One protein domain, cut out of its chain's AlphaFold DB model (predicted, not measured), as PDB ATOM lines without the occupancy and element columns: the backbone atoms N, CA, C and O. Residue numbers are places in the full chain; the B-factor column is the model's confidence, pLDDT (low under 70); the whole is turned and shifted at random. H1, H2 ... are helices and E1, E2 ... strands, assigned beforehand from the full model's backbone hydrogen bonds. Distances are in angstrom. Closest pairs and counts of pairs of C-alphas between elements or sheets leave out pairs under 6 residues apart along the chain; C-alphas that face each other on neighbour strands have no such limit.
ATOM      1  N   PHE A 223     226.055  75.323 239.599       59.69
ATOM      2  CA  PHE A 223     225.166  76.460 239.835       59.69
ATOM      3  C   PHE A 223     225.320  77.526 238.749       59.69
ATOM      4  O   PHE A 223     224.315  78.007 238.244       59.69
ATOM      5  N   GLN A 224     226.540  77.811 238.275       66.44
ATOM      6  CA  GLN A 224     226.758  78.699 237.123       66.44
ATOM      7  C   GLN A 224     226.108  78.193 235.833       66.44
ATOM      8  O   GLN A 224     225.600  78.992 235.049       66.44
ATOM      9  N   ARG A 225     226.131  76.877 235.581       70.12
ATOM     10  CA  ARG A 225     225.470  76.291 234.405       70.12
ATOM     11  C   ARG A 225     223.950  76.416 234.506       70.12
ATOM     12  O   ARG A 225     223.329  76.822 233.528       70.12
ATOM     13  N   ASN A 226     223.376  76.123 235.671       69.06
ATOM     14  CA  ASN A 226     221.934  76.231 235.897       69.06
ATOM     15  C   ASN A 226     221.462  77.691 235.882       69.06
ATOM     16  O   ASN A 226     220.472  78.000 235.228       69.06
ATOM     17  N   ALA A 227     222.220  78.606 236.494       75.75
ATOM     18  CA  ALA A 227     221.967  80.043 236.433       75.75
ATOM     19  C   ALA A 227     221.927  80.539 234.986       75.75
ATOM     20  O   ALA A 227     220.969  81.188 234.581       75.75
ATOM     21  N   ARG A 228     222.929  80.172 234.173       79.25
ATOM     22  CA  ARG A 228     222.990  80.566 232.761       79.25
ATOM     23  C   ARG A 228     221.792  80.042 231.971       79.25
ATOM     24  O   ARG A 228     221.243  80.788 231.171       79.25
ATOM     25  N   LYS A 229     221.381  78.787 232.193       83.12
ATOM     26  CA  LYS A 229     220.190  78.212 231.546       83.12
ATOM     27  C   LYS A 229     218.919  78.966 231.932       83.12
ATOM     28  O   LYS A 229     218.152  79.316 231.047       83.12
ATOM     29  N   ASN A 230     218.736  79.268 233.215       83.44
ATOM     30  CA  ASN A 230     217.559  79.991 233.697       83.44
ATOM     31  C   ASN A 230     217.520  81.427 233.164       83.44
ATOM     32  O   ASN A 230     216.483  81.868 232.694       83.44
ATOM     33  N   ILE A 231     218.657  82.126 233.157       86.38
ATOM     34  CA  ILE A 231     218.776  83.478 232.591       86.38
ATOM     35  C   ILE A 231     218.500  83.470 231.085       86.38
ATOM     36  O   ILE A 231     217.769  84.324 230.596       86.38
ATOM     37  N   LEU A 232     219.041  82.495 230.346       87.44
ATOM     38  CA  LEU A 232     218.743  82.336 228.921       87.44
ATOM     39  C   LEU A 232     217.269  82.003 228.677       87.44
ATOM     40  O   LEU A 232     216.718  82.476 227.694       87.44
ATOM     41  N   SER A 233     216.642  81.207 229.545       88.19
ATOM     42  CA  SER A 233     215.213  80.889 229.465       88.19
ATOM     43  C   SER A 233     214.354  82.141 229.672       88.19
ATOM     44  O   SER A 233     213.513  82.445 228.835       88.19
ATOM     45  N   LEU A 234     214.640  82.928 230.719       88.88
ATOM     46  CA  LEU A 234     213.970  84.211 230.964       88.88
ATOM     47  C   LEU A 234     214.102  85.156 229.764       88.88
ATOM     48  O   LEU A 234     213.113  85.743 229.336       88.88
ATOM     49  N   ALA A 235     215.304  85.247 229.189       88.19
ATOM     50  CA  ALA A 235     215.557  86.113 228.046       88.19
ATOM     51  C   ALA A 235     214.882  85.614 226.760       88.19
ATOM     52  O   ALA A 235     214.410  86.426 225.975       88.19
ATOM     53  N   LYS A 236     214.803  84.296 226.539       89.00
ATOM     54  CA  LYS A 236     214.089  83.712 225.388       89.00
ATOM     55  C   LYS A 236     212.578  83.892 225.477       89.00
ATOM     56  O   LYS A 236     211.940  84.058 224.448       89.00
ATOM     57  N   ASN A 237     212.030  83.883 226.688       86.62
ATOM     58  CA  ASN A 237     210.605  84.092 226.929       86.62
ATOM     59  C   ASN A 237     210.229  85.586 226.979       86.62
ATOM     60  O   ASN A 237     209.134  85.906 227.426       86.62
ATOM     61  N   ASN A 238     211.136  86.490 226.576       79.88
ATOM     62  CA  ASN A 238     210.963  87.946 226.633       79.88
ATOM     63  C   ASN A 238     210.445  88.442 227.990       79.88
ATOM     64  O   ASN A 238     209.549  89.276 228.074       79.88
ATOM     65  N   ASN A 239     211.002  87.907 229.078       80.38
ATOM     66  CA  ASN A 239     210.576  88.303 230.408       80.38
ATOM     67  C   ASN A 239     210.803  89.808 230.633       80.38
ATOM     68  O   ASN A 239     211.910  90.310 230.412       80.38
ATOM     69  N   GLN A 240     209.769  90.490 231.128       78.88
ATOM     70  CA  GLN A 240     209.755  91.944 231.296       78.88
ATOM     71  C   GLN A 240     210.057  92.428 232.719       78.88
ATOM     72  O   GLN A 240     209.867  93.600 233.006       78.88
ATOM     73  N   SER A 241     210.546  91.560 233.613       82.75
ATOM     74  CA  SER A 241     210.898  91.951 234.985       82.75
ATOM     75  C   SER A 241     212.389  91.801 235.290       82.75
ATOM     76  O   SER A 241     212.932  90.689 235.296       82.75
ATOM     77  N   VAL A 242     213.039  92.917 235.648       83.06
ATOM     78  CA  VAL A 242     214.416  92.952 236.180       83.06
ATOM     79  C   VAL A 242     214.547  92.104 237.445       83.06
ATOM     80  O   VAL A 242     215.518  91.354 237.600       83.06
ATOM     81  N   LYS A 243     213.536  92.137 238.324       85.12
ATOM     82  CA  LYS A 243     213.533  91.397 239.596       85.12
ATOM     83  C   LYS A 243     213.699  89.896 239.390       85.12
ATOM     84  O   LYS A 243     214.343  89.237 240.204       85.12
ATOM     85  N   ALA A 244     213.164  89.333 238.309       86.12
ATOM     86  CA  ALA A 244     213.334  87.914 238.001       86.12
ATOM     87  C   ALA A 244     214.803  87.558 237.717       86.12
ATOM     88  O   ALA A 244     215.297  86.542 238.213       86.12
ATOM     89  N   TYR A 245     215.524  88.412 236.983       86.56
ATOM     90  CA  TYR A 245     216.955  88.233 236.742       86.56
ATOM     91  C   TYR A 245     217.761  88.344 238.034       86.56
ATOM     92  O   TYR A 245     218.591  87.476 238.318       86.56
ATOM     93  N   GLU A 246     217.478  89.352 238.860       84.81
ATOM     94  CA  GLU A 246     218.123  89.507 240.166       84.81
ATOM     95  C   GLU A 246     217.865  88.313 241.086       84.81
ATOM     96  O   GLU A 246     218.777  87.857 241.773       84.81
ATOM     97  N   ARG A 247     216.647  87.759 241.081       86.25
ATOM     98  CA  ARG A 247     216.279  86.589 241.891       86.25
ATOM     99  C   ARG A 247     217.107  85.363 241.498       86.25
ATOM    100  O   ARG A 247     217.584  84.639 242.372       86.25
ATOM    101  N   VAL A 248     217.340  85.153 240.198       84.50
ATOM    102  CA  VAL A 248     218.215  84.073 239.704       84.50
ATOM    103  C   VAL A 248     219.675  84.320 240.091       84.50
ATOM    104  O   VAL A 248     220.346  83.390 240.549       84.50
ATOM    105  N   LEU A 249     220.166  85.555 239.956       83.12
ATOM    106  CA  LEU A 249     221.536  85.933 240.318       83.12
ATOM    107  C   LEU A 249     221.804  85.783 241.825       83.12
ATOM    108  O   LEU A 249     222.778  85.134 242.203       83.12
ATOM    109  N   LYS A 250     220.894  86.268 242.682       81.56
ATOM    110  CA  LYS A 250     220.958  86.124 244.147       81.56
ATOM    111  C   LYS A 250     220.930  84.655 244.575       81.56
ATOM    112  O   LYS A 250     221.788  84.231 245.341       81.56
ATOM    113  N   LYS A 251     220.016  83.842 244.021       75.81
ATOM    114  CA  LYS A 251     219.919  82.398 244.332       75.81
ATOM    115  C   LYS A 251     221.191  81.620 243.972       75.81
ATOM    116  O   LYS A 251     221.427  80.540 244.505       75.81
ATOM    117  N   THR A 252     221.985  82.133 243.036       67.44
ATOM    118  CA  THR A 252     223.164  81.441 242.496       67.44
ATOM    119  C   THR A 252     224.488  82.076 242.920       67.44
ATOM    120  O   THR A 252     225.537  81.607 242.476       67.44
ATOM    121  N   ASP A 253     224.443  83.089 243.795       70.50
ATOM    122  CA  ASP A 253     225.600  83.866 244.265       70.50
ATOM    123  C   ASP A 253     226.468  84.386 243.097       70.50
ATOM    124  O   ASP A 253     227.702  84.317 243.085       70.50
ATOM    125  N   LEU A 254     225.796  84.845 242.035       74.81
ATOM    126  CA  LEU A 254     226.428  85.436 240.863       74.81
ATOM    127  C   LEU A 254     226.190  86.934 240.838       74.81
ATOM    128  O   LEU A 254     225.063  87.408 240.847       74.81
ATOM    129  N   THR A 255     227.278  87.685 240.722       80.06
ATOM    130  CA  THR A 255     227.237  89.147 240.627       80.06
ATOM    131  C   THR A 255     227.100  89.651 239.192       80.06
ATOM    132  O   THR A 255     226.884  90.841 238.992       80.06
ATOM    133  N   TRP A 256     227.261  88.778 238.192       87.38
ATOM    134  CA  TRP A 256     227.206  89.106 236.767       87.38
ATOM    135  C   TRP A 256     226.974  87.846 235.914       87.38
ATOM    136  O   TRP A 256     227.144  86.716 236.378       87.38
ATOM    137  N   ILE A 257     226.581  88.049 234.658       88.38
ATOM    138  CA  ILE A 257     226.203  87.043 233.665       88.38
ATOM    139  C   ILE A 257     227.368  86.865 232.680       88.38
ATOM    140  O   ILE A 257     227.569  87.731 231.826       88.38
ATOM    141  N   PRO A 258     228.140  85.765 232.753       88.12
ATOM    142  CA  PRO A 258     229.283  85.555 231.870       88.12
ATOM    143  C   PRO A 258     228.869  85.036 230.482       88.12
ATOM    144  O   PRO A 258     228.059  84.110 230.358       88.12
ATOM    145  N   PHE A 259     229.513  85.550 229.436       88.19
ATOM    146  CA  PHE A 259     229.387  85.103 228.048       88.19
ATOM    147  C   PHE A 259     230.632  84.323 227.619       88.19
ATOM    148  O   PHE A 259     231.565  84.862 227.042       88.19
ATOM    149  N   LYS A 260     230.637  83.011 227.875       79.38
ATOM    150  CA  LYS A 260     231.804  82.156 227.583       79.38
ATOM    151  C   LYS A 260     232.126  82.003 226.097       79.38
ATOM    152  O   LYS A 260     233.260  81.692 225.762       79.38
ATOM    153  N   ASP A 261     231.130  82.203 225.244       81.56
ATOM    154  CA  ASP A 261     231.212  81.903 223.812       81.56
ATOM    155  C   ASP A 261     231.420  83.182 222.977       81.56
ATOM    156  O   ASP A 261     231.206  83.199 221.769       81.56
ATOM    157  N   SER A 262     231.786  84.289 223.630       85.06
ATOM    158  CA  SER A 262     231.939  85.604 223.011       85.06
ATOM    159  C   SER A 262     233.393  86.061 223.077       85.06
ATOM    160  O   SER A 262     233.955  86.237 224.153       85.06
ATOM    161  N   ASN A 263     233.980  86.327 221.910       87.62
ATOM    162  CA  ASN A 263     235.364  86.805 221.808       87.62
ATOM    163  C   ASN A 263     235.514  88.289 222.178       87.62
ATOM    164  O   ASN A 263     236.616  88.761 222.419       87.62
ATOM    165  N   TRP A 264     234.418  89.056 222.183       86.94
ATOM    166  CA  TRP A 264     234.464  90.511 222.378       86.94
ATOM    167  C   TRP A 264     233.975  90.974 223.745       86.94
ATOM    168  O   TRP A 264     234.447  91.979 224.273       86.94
ATOM    169  N   ILE A 265     232.993  90.268 224.290       89.62
ATOM    170  CA  ILE A 265     232.261  90.657 225.496       89.62
ATOM    171  C   ILE A 265     232.320  89.495 226.468       89.62
ATOM    172  O   ILE A 265     231.815  88.424 226.142       89.62
ATOM    173  N   ASP A 266     232.898  89.729 227.640       87.69
ATOM    174  CA  ASP A 266     233.061  88.732 228.696       87.69
ATOM    175  C   ASP A 266     231.752  88.475 229.445       87.69
ATOM    176  O   ASP A 266     231.537  87.386 229.978       87.69
ATOM    177  N   GLY A 267     230.862  89.468 229.496       91.25
ATOM    178  CA  GLY A 267     229.573  89.347 230.168       91.25
ATOM    179  C   GLY A 267     228.952  90.683 230.550       91.25
ATOM    180  O   GLY A 267     229.453  91.751 230.193       91.25
ATOM    181  N   VAL A 268     227.856  90.606 231.303       91.00
ATOM    182  CA  VAL A 268     227.097  91.773 231.767       91.00
ATOM    183  C   VAL A 268     226.765  91.697 233.252       91.00
ATOM    184  O   VAL A 268     226.477  90.622 233.765       91.00
ATOM    185  N   LYS A 269     226.760  92.829 233.953       89.31
ATOM    186  CA  LYS A 269     226.305  92.943 235.348       89.31
ATOM    187  C   LYS A 269     225.119  93.882 235.413       89.31
ATOM    188  O   LYS A 269     225.248  95.019 234.988       89.31
ATOM    189  N   ILE A 270     224.007  93.437 235.984       86.69
ATOM    190  CA  ILE A 270     222.863  94.315 236.246       86.69
ATOM    191  C   ILE A 270     223.303  95.356 237.285       86.69
ATOM    192  O   ILE A 270     223.934  95.011 238.290       86.69
ATOM    193  N   ALA A 271     223.083  96.633 236.983       79.44
ATOM    194  CA  ALA A 271     223.386  97.728 237.895       79.44
ATOM    195  C   ALA A 271     222.389  97.700 239.064       79.44
ATOM    196  O   ALA A 271     221.248  97.288 238.884       79.44
ATOM    197  N   SER A 272     222.826  98.096 240.264       69.56
ATOM    198  CA  SER A 272     221.926  98.092 241.425       69.56
ATOM    199  C   SER A 272     220.778  99.070 241.193       69.56
ATOM    200  O   SER A 272     221.011 100.218 240.823       69.56
ATOM    201  N   THR A 273     219.558  98.619 241.460       64.94
ATOM    202  CA  THR A 273     218.338  99.436 241.403       64.94
ATOM    203  C   THR A 273     218.274 100.479 242.521       64.94
ATOM    204  O   THR A 273     217.462 101.387 242.460       64.94
ATOM    205  N   SER A 274     219.159 100.401 243.522       60.00
ATOM    206  CA  SER A 274     219.177 101.321 244.669       60.00
ATOM    207  C   SER A 274     219.565 102.769 244.340       60.00
ATOM    208  O   SER A 274     219.399 103.632 245.190       60.00
ATOM    209  N   TRP A 275     220.131 103.036 243.162       51.59
ATOM    210  CA  TRP A 275     220.565 104.377 242.728       51.59
ATOM    211  C   TRP A 275     220.096 104.724 241.311       51.59
ATOM    212  O   TRP A 275     220.514 105.729 240.746       51.59
ATOM    213  N   ILE A 276     219.263 103.868 240.716       57.78
ATOM    214  CA  ILE A 276     218.713 104.060 239.379       57.78
ATOM    215  C   ILE A 276     217.205 103.936 239.522       57.78
ATOM    216  O   ILE A 276     216.707 102.843 239.794       57.78
ATOM    217  N   GLU A 277     216.503 105.051 239.343       49.81
ATOM    218  CA  GLU A 277     215.043 105.146 239.373       49.81
ATOM    219  C   GLU A 277     214.435 104.419 238.163       49.81
ATOM    220  O   GLU A 277     213.942 105.013 237.209       49.81
ATOM    221  N   ASN A 278     214.472 103.085 238.178       56.00
ATOM    222  CA  ASN A 278     213.610 102.290 237.316       56.00
ATOM    223  C   ASN A 278     212.239 102.196 237.981       56.00
ATOM    224  O   ASN A 278     211.927 101.220 238.657       56.00
ATOM    225  N   GLU A 279     211.427 103.237 237.783       56.19
ATOM    226  CA  GLU A 279     210.027 103.284 238.235       56.19
ATOM    227  C   GLU A 279     209.199 102.116 237.674       56.19
ATOM    228  O   GLU A 279     208.228 101.685 238.287       56.19
ATOM    229  N   ASN A 280     209.610 101.571 236.523       65.00
ATOM    230  CA  ASN A 280     208.986 100.422 235.885       65.00
ATOM    231  C   ASN A 280     210.003  99.311 235.605       65.00
ATOM    232  O   ASN A 280     211.051  99.539 234.999       65.00
ATOM    233  N   ASP A 281     209.621  98.077 235.949       72.56
ATOM    234  CA  ASP A 281     210.380  96.834 235.723       72.56
ATOM    235  C   ASP A 281     210.706  96.570 234.229       72.56
ATOM    236  O   ASP A 281     211.512  95.689 233.926       72.56
ATOM    237  N   SER A 282     210.122  97.345 233.303       73.38
ATOM    238  CA  SER A 282     210.293  97.255 231.844       73.38
ATOM    239  C   SER A 282     211.624  97.803 231.320       73.38
ATOM    240  O   SER A 282     211.961  97.612 230.143       73.38
ATOM    241  N   LYS A 283     212.398  98.484 232.169       80.00
ATOM    242  CA  LYS A 283     213.718  99.016 231.834       80.00
ATOM    243  C   LYS A 283     214.790  98.435 232.746       80.00
ATOM    244  O   LYS A 283     214.547  98.108 233.902       80.00
ATOM    245  N   ILE A 284     215.988  98.281 232.195       79.69
ATOM    246  CA  ILE A 284     217.123  97.660 232.864       79.69
ATOM    247  C   ILE A 284     218.408  98.436 232.611       79.69
ATOM    248  O   ILE A 284     218.744  98.809 231.484       79.69
ATOM    249  N   SER A 285     219.169  98.607 233.685       79.44
ATOM    250  CA  SER A 285     220.505  99.182 233.653       79.44
ATOM    251  C   SER A 285     221.553  98.105 233.890       79.44
ATOM    252  O   SER A 285     221.407  97.258 234.772       79.44
ATOM    253  N   PHE A 286     222.623  98.100 233.096       84.06
ATOM    254  CA  PHE A 286     223.652  97.067 233.175       84.06
ATOM    255  C   PHE A 286     225.026  97.539 232.695       84.06
ATOM    256  O   PHE A 286     225.166  98.310 231.750       84.06
ATOM    257  N   TYR A 287     226.070  97.010 233.322       83.94
ATOM    258  CA  TYR A 287     227.450  97.107 232.876       83.94
ATOM    259  C   TYR A 287     227.752  96.014 231.857       83.94
ATOM    260  O   TYR A 287     227.410  94.854 232.074       83.94
ATOM    261  N   THR A 288     228.457  96.357 230.788       86.94
ATOM    262  CA  THR A 288     229.028  95.412 229.826       86.94
ATOM    263  C   THR A 288     230.537  95.363 230.003       86.94
ATOM    264  O   THR A 288     231.201  96.398 229.933       86.94
ATOM    265  N   PHE A 289     231.080  94.164 230.206       86.06
ATOM    266  CA  PHE A 289     232.516  93.924 230.329       86.06
ATOM    267  C   PHE A 289     233.054  93.368 229.017       86.06
ATOM    268  O   PHE A 289     232.537  92.381 228.493       86.06
ATOM    269  N   PHE A 290     234.090  94.004 228.484       85.81
ATOM    270  CA  PHE A 290     234.754  93.559 227.265       85.81
ATOM    271  C   PHE A 290     235.876  92.594 227.600       85.81
ATOM    272  O   PHE A 290     236.528  92.740 228.632       85.81
ATOM    273  N   ASN A 291     236.123  91.657 226.688       86.06
ATOM    274  CA  ASN A 291     237.287  90.794 226.789       86.06
ATOM    275  C   ASN A 291     238.561  91.649 226.818       86.06
ATOM    276  O   ASN A 291     238.676  92.647 226.096       86.06
ATOM    277  N   SER A 292     239.522  91.235 227.643       76.62
ATOM    278  CA  SER A 292     240.867  91.812 227.729       76.62
ATOM    279  C   SER A 292     241.526  92.064 226.362       76.62
ATOM    280  O   SER A 292     242.206  93.077 226.189       76.62
ATOM    281  N   GLU A 293     241.255  91.216 225.363       77.50
ATOM    282  CA  GLU A 293     241.769  91.355 223.995       77.50
ATOM    283  C   GLU A 293     241.256  92.616 223.278       77.50
ATOM    284  O   GLU A 293     241.967  93.211 222.469       77.50
ATOM    285  N   VAL A 294     240.045  93.079 223.604       77.06
ATOM    286  CA  VAL A 294     239.403  94.242 222.966       77.06
ATOM    287  C   VAL A 294     239.914  95.573 223.544       77.06
ATOM    288  O   VAL A 294     239.681  96.630 222.954       77.06
ATOM    289  N   LYS A 295     240.636  95.554 224.678       74.12
ATOM    290  CA  LYS A 295     241.209  96.743 225.353       74.12
ATOM    291  C   LYS A 295     240.202  97.891 225.562       74.12
ATOM    292  O   LYS A 295     240.552  99.079 225.502       74.12
ATOM    293  N   LYS A 296     238.932  97.555 225.808       68.88
ATOM    294  CA  LYS A 296     237.862  98.517 226.106       68.88
ATOM    295  C   LYS A 296     237.505  98.490 227.595       68.88
ATOM    296  O   LYS A 296     237.428  97.404 228.164       68.88
ATOM    297  N   PRO A 297     237.285  99.659 228.226       71.75
ATOM    298  CA  PRO A 297     236.775  99.703 229.589       71.75
ATOM    299  C   PRO A 297     235.343  99.160 229.632       71.75
ATOM    300  O   PRO A 297     234.650  99.144 228.611       71.75
ATOM    301  N   ALA A 298     234.897  98.742 230.816       74.75
ATOM    302  CA  ALA A 298     233.496  98.404 231.026       74.75
ATOM    303  C   ALA A 298     232.607  99.626 230.752       74.75
ATOM    304  O   ALA A 298     232.989 100.757 231.053       74.75
ATOM    305  N   LEU A 299     231.429  99.396 230.175       76.81
ATOM    306  CA  LEU A 299     230.474 100.454 229.843       76.81
ATOM    307  C   LEU A 299     229.169 100.237 230.597       76.81
ATOM    308  O   LEU A 299     228.665  99.118 230.613       76.81
ATOM    309  N   LEU A 300     228.629 101.300 231.188       75.94
ATOM    310  CA  LEU A 300     227.315 101.306 231.822       75.94
ATOM    311  C   LEU A 300     226.251 101.729 230.805       75.94
ATOM    312  O   LEU A 300     226.374 102.774 230.169       75.94
ATOM    313  N   PHE A 301     225.204 100.925 230.689       74.75
ATOM    314  CA  PHE A 301     223.983 101.246 229.965       74.75
ATOM    315  C   PHE A 301     222.888 101.533 230.979       74.75
ATOM    316  O   PHE A 301     222.638 100.699 231.847       74.75
ATOM    317  N   ILE A 302     222.271 102.706 230.865       73.06
ATOM    318  CA  ILE A 302     221.232 103.179 231.779       73.06
ATOM    319  C   ILE A 302     219.873 103.080 231.075       73.06
ATOM    320  O   ILE A 302     219.750 103.475 229.912       73.06
ATOM    321  N   ASP A 303     218.899 102.505 231.775       73.94
ATOM    322  CA  ASP A 303     217.467 102.443 231.470       73.94
ATOM    323  C   ASP A 303     217.147 101.983 230.047       73.94
ATOM    324  O   ASP A 303     216.359 102.588 229.310       73.94
ATOM    325  N   ARG A 304     217.785 100.881 229.643       75.62
ATOM    326  CA  ARG A 304     217.512 100.230 228.361       75.62
ATOM    327  C   ARG A 304     216.201  99.458 228.433       75.62
ATOM    328  O   ARG A 304     215.936  98.855 229.470       75.62
ATOM    329  N   PRO A 305     215.415  99.396 227.347       82.56
ATOM    330  CA  PRO A 305     214.290  98.473 227.275       82.56
ATOM    331  C   PRO A 305     214.749  97.050 227.593       82.56
ATOM    332  O   PRO A 305     215.763  96.583 227.060       82.56
ATOM    333  N   ILE A 306     214.012  96.352 228.455       84.44
ATOM    334  CA  ILE A 306     214.383  94.993 228.858       84.44
ATOM    335  C   ILE A 306     214.397  94.020 227.673       84.44
ATOM    336  O   ILE A 306     215.208  93.101 227.653       84.44
ATOM    337  N   ASP A 307     213.611  94.283 226.629       82.94
ATOM    338  CA  ASP A 307     213.625  93.507 225.385       82.94
ATOM    339  C   ASP A 307     214.955  93.630 224.627       82.94
ATOM    340  O   ASP A 307     215.464  92.641 224.095       82.94
ATOM    341  N   GLU A 308     215.595  94.805 224.634       80.94
ATOM    342  CA  GLU A 308     216.936  94.959 224.058       80.94
ATOM    343  C   GLU A 308     217.981  94.176 224.862       80.94
ATOM    344  O   GLU A 308     218.908  93.589 224.296       80.94
ATOM    345  N   PHE A 309     217.826  94.132 226.188       89.31
ATOM    346  CA  PHE A 309     218.659  93.300 227.051       89.31
ATOM    347  C   PHE A 309     218.415  91.807 226.794       89.31
ATOM    348  O   PHE A 309     219.377  91.057 226.631       89.31
ATOM    349  N   ASN A 310     217.159  91.374 226.662       90.69
ATOM    350  CA  ASN A 310     216.778  90.004 226.311       90.69
ATOM    351  C   ASN A 310     217.399  89.590 224.967       90.69
ATOM    352  O   ASN A 310     218.046  88.539 224.869       90.69
ATOM    353  N   GLY A 311     217.306  90.463 223.959       89.62
ATOM    354  CA  GLY A 311     217.968  90.303 222.665       89.62
ATOM    355  C   GLY A 311     219.485  90.175 222.805       89.62
ATOM    356  O   GLY A 311     220.098  89.281 222.220       89.62
ATOM    357  N   PHE A 312     220.107  90.981 223.668       92.25
ATOM    358  CA  PHE A 312     221.543  90.895 223.905       92.25
ATOM    359  C   PHE A 312     221.960  89.572 224.556       92.25
ATOM    360  O   PHE A 312     222.905  88.919 224.099       92.25
ATOM    361  N   ILE A 313     221.240  89.128 225.592       93.00
ATOM    362  CA  ILE A 313     221.491  87.862 226.298       93.00
ATOM    363  C   ILE A 313     221.304  86.652 225.375       93.00
ATOM    364  O   ILE A 313     222.046  85.671 225.500       93.00
ATOM    365  N   THR A 314     220.394  86.713 224.402       92.50
ATOM    366  CA  THR A 314     220.073  85.592 223.498       92.50
ATOM    367  C   THR A 314     220.830  85.612 222.169       92.50
ATOM    368  O   THR A 314     221.000  84.554 221.568       92.50
ATOM    369  N   ALA A 315     221.379  86.756 221.746       89.88
ATOM    370  CA  ALA A 315     222.073  86.903 220.464       89.88
ATOM    371  C   ALA A 315     223.187  85.866 220.221       89.88
ATOM    372  O   ALA A 315     224.020  85.622 221.100       89.88
ATOM    373  N   ALA A 316     223.273  85.333 218.999       88.75
ATOM    374  CA  ALA A 316     224.317  84.380 218.612       88.75
ATOM    375  C   ALA A 316     225.735  84.973 218.730       88.75
ATOM    376  O   ALA A 316     226.651  84.310 219.209       88.75
ATOM    377  N   SER A 317     225.910  86.246 218.355       90.75
ATOM    378  CA  SER A 317     227.163  86.987 218.524       90.75
ATOM    379  C   SER A 317     226.941  88.226 219.386       90.75
ATOM    380  O   SER A 317     226.327  89.198 218.946       90.75
ATOM    381  N   LYS A 318     227.476  88.204 220.614       90.75
ATOM    382  CA  LYS A 318     227.383  89.329 221.562       90.75
ATOM    383  C   LYS A 318     228.092  90.568 221.036       90.75
ATOM    384  O   LYS A 318     227.545  91.659 221.102       90.75
ATOM    385  N   GLY A 319     229.281  90.389 220.460       86.75
ATOM    386  CA  GLY A 319     230.034  91.483 219.849       86.75
ATOM    387  C   GLY A 319     229.250  92.162 218.728       86.75
ATOM    388  O   GLY A 319     229.127  93.382 218.737       86.75
ATOM    389  N   LYS A 320     228.662  91.380 217.811       83.12
ATOM    390  CA  LYS A 320     227.842  91.929 216.722       83.12
ATOM    391  C   LYS A 320     226.594  92.635 217.256       83.12
ATOM    392  O   LYS A 320     226.364  93.779 216.900       83.12
ATOM    393  N   PHE A 321     225.854  92.008 218.172       86.25
ATOM    394  CA  PHE A 321     224.666  92.629 218.761       86.25
ATOM    395  C   PHE A 321     224.993  93.958 219.450       86.25
ATOM    396  O   PHE A 321     224.281  94.939 219.256       86.25
ATOM    397  N   TYR A 322     226.091  94.011 220.210       85.50
ATOM    398  CA  TYR A 322     226.584  95.253 220.799       85.50
ATOM    399  C   TYR A 322     226.886  96.298 219.726       85.50
ATOM    400  O   TYR A 322     226.478  97.439 219.881       85.50
ATOM    401  N   LEU A 323     227.575  95.928 218.644       77.94
ATOM    402  CA  LEU A 323     227.907  96.855 217.561       77.94
ATOM    403  C   LEU A 323     226.673  97.432 216.862       77.94
ATOM    404  O   LEU A 323     226.677  98.610 216.518       77.94
ATOM    405  N   ASP A 324     225.647  96.606 216.688       67.69
ATOM    406  CA  ASP A 324     224.445  96.962 215.940       67.69
ATOM    407  C   ASP A 324     223.434  97.744 216.808       67.69
ATOM    408  O   ASP A 324     222.747  98.623 216.298       67.69
TER     409      ASP A 324
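AT A GLANCE: This is residues 223 to 324 of the 449 residues of an uncharacterized protein of Mycoplasma arginini (UniProt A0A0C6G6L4). A strongly twisted sheet of three strands, E1, E2 and E3, has two short helices, H3 and H4, on one face; a helical hairpin, H1 and H2, is joined to this body where the end of H1, residues 232 to 236, packs on H3, while H2 only grazes the sheet and both its helices stay apart from H4. The printed part has 102 residues with four named helices and three named strands, in the order H1 H2 E1 E2 E3 H3 H4; the class is mixed. The sheet's order is E1 E2 E3, antiparallel. The whole is compact and rounded, with a radius of gyration of the C-alphas of 12.8 A and spans of 35 by 28 by 23 A.

IN THESE COORDINATES: H1, residues 223 to 236, is 19.6 A long and begins at C-alpha 223 (225.166, 76.460, 239.835). H2 is residues 242 to 251. E1 is residues 265 to 270, E2 residues 283 to 290, 22.2 A long, and E3 residues 299 to 305, 16.5 A long. H3 is residues 306 to 314; H4, residues 318 to 324, ends at C-alpha 324 (224.445, 96.962, 215.940).

HOW THE PARTS SIT: E1, E2 and E3 form a meander, each strand the antiparallel neighbour of the one before: N 269 and O 287 are 2.8 A apart, N 286 and O 301 2.9 A, within hydrogen-bond range. H3 and H4 on one face make two layers; H3's height over the sheet is 7.4 A. H3 and H4 only just touch, only at the corner, with 3 pairs of C-alphas within 8 A; the closest are Phe 312 and Phe 321, 6.3 A. Residues 232 to 236 of H1 touch H3, the closest C-alphas being Ala 235 and Asn 310, 4.4 A, at a steep tilt of 54 degrees. H1 and H2 touch as a hairpin, the closest C-alphas being Ala 227 and Val 248, 6.4 A, at a shallow tilt of 13 degrees, opposite ways. In H1, H2, H3 and H4 every O i to N i+4 pair is within hydrogen-bond range.

THE WHOLE: The C-alphas farthest apart, Glu 279 and Glu 293, are 36.8 A apart. The printed part has no cut; the links H2 to E1 and E1 to E2 are long. Mean pLDDT of the printed part is 80.1; 15 residues are under 70, among them 272 to 280.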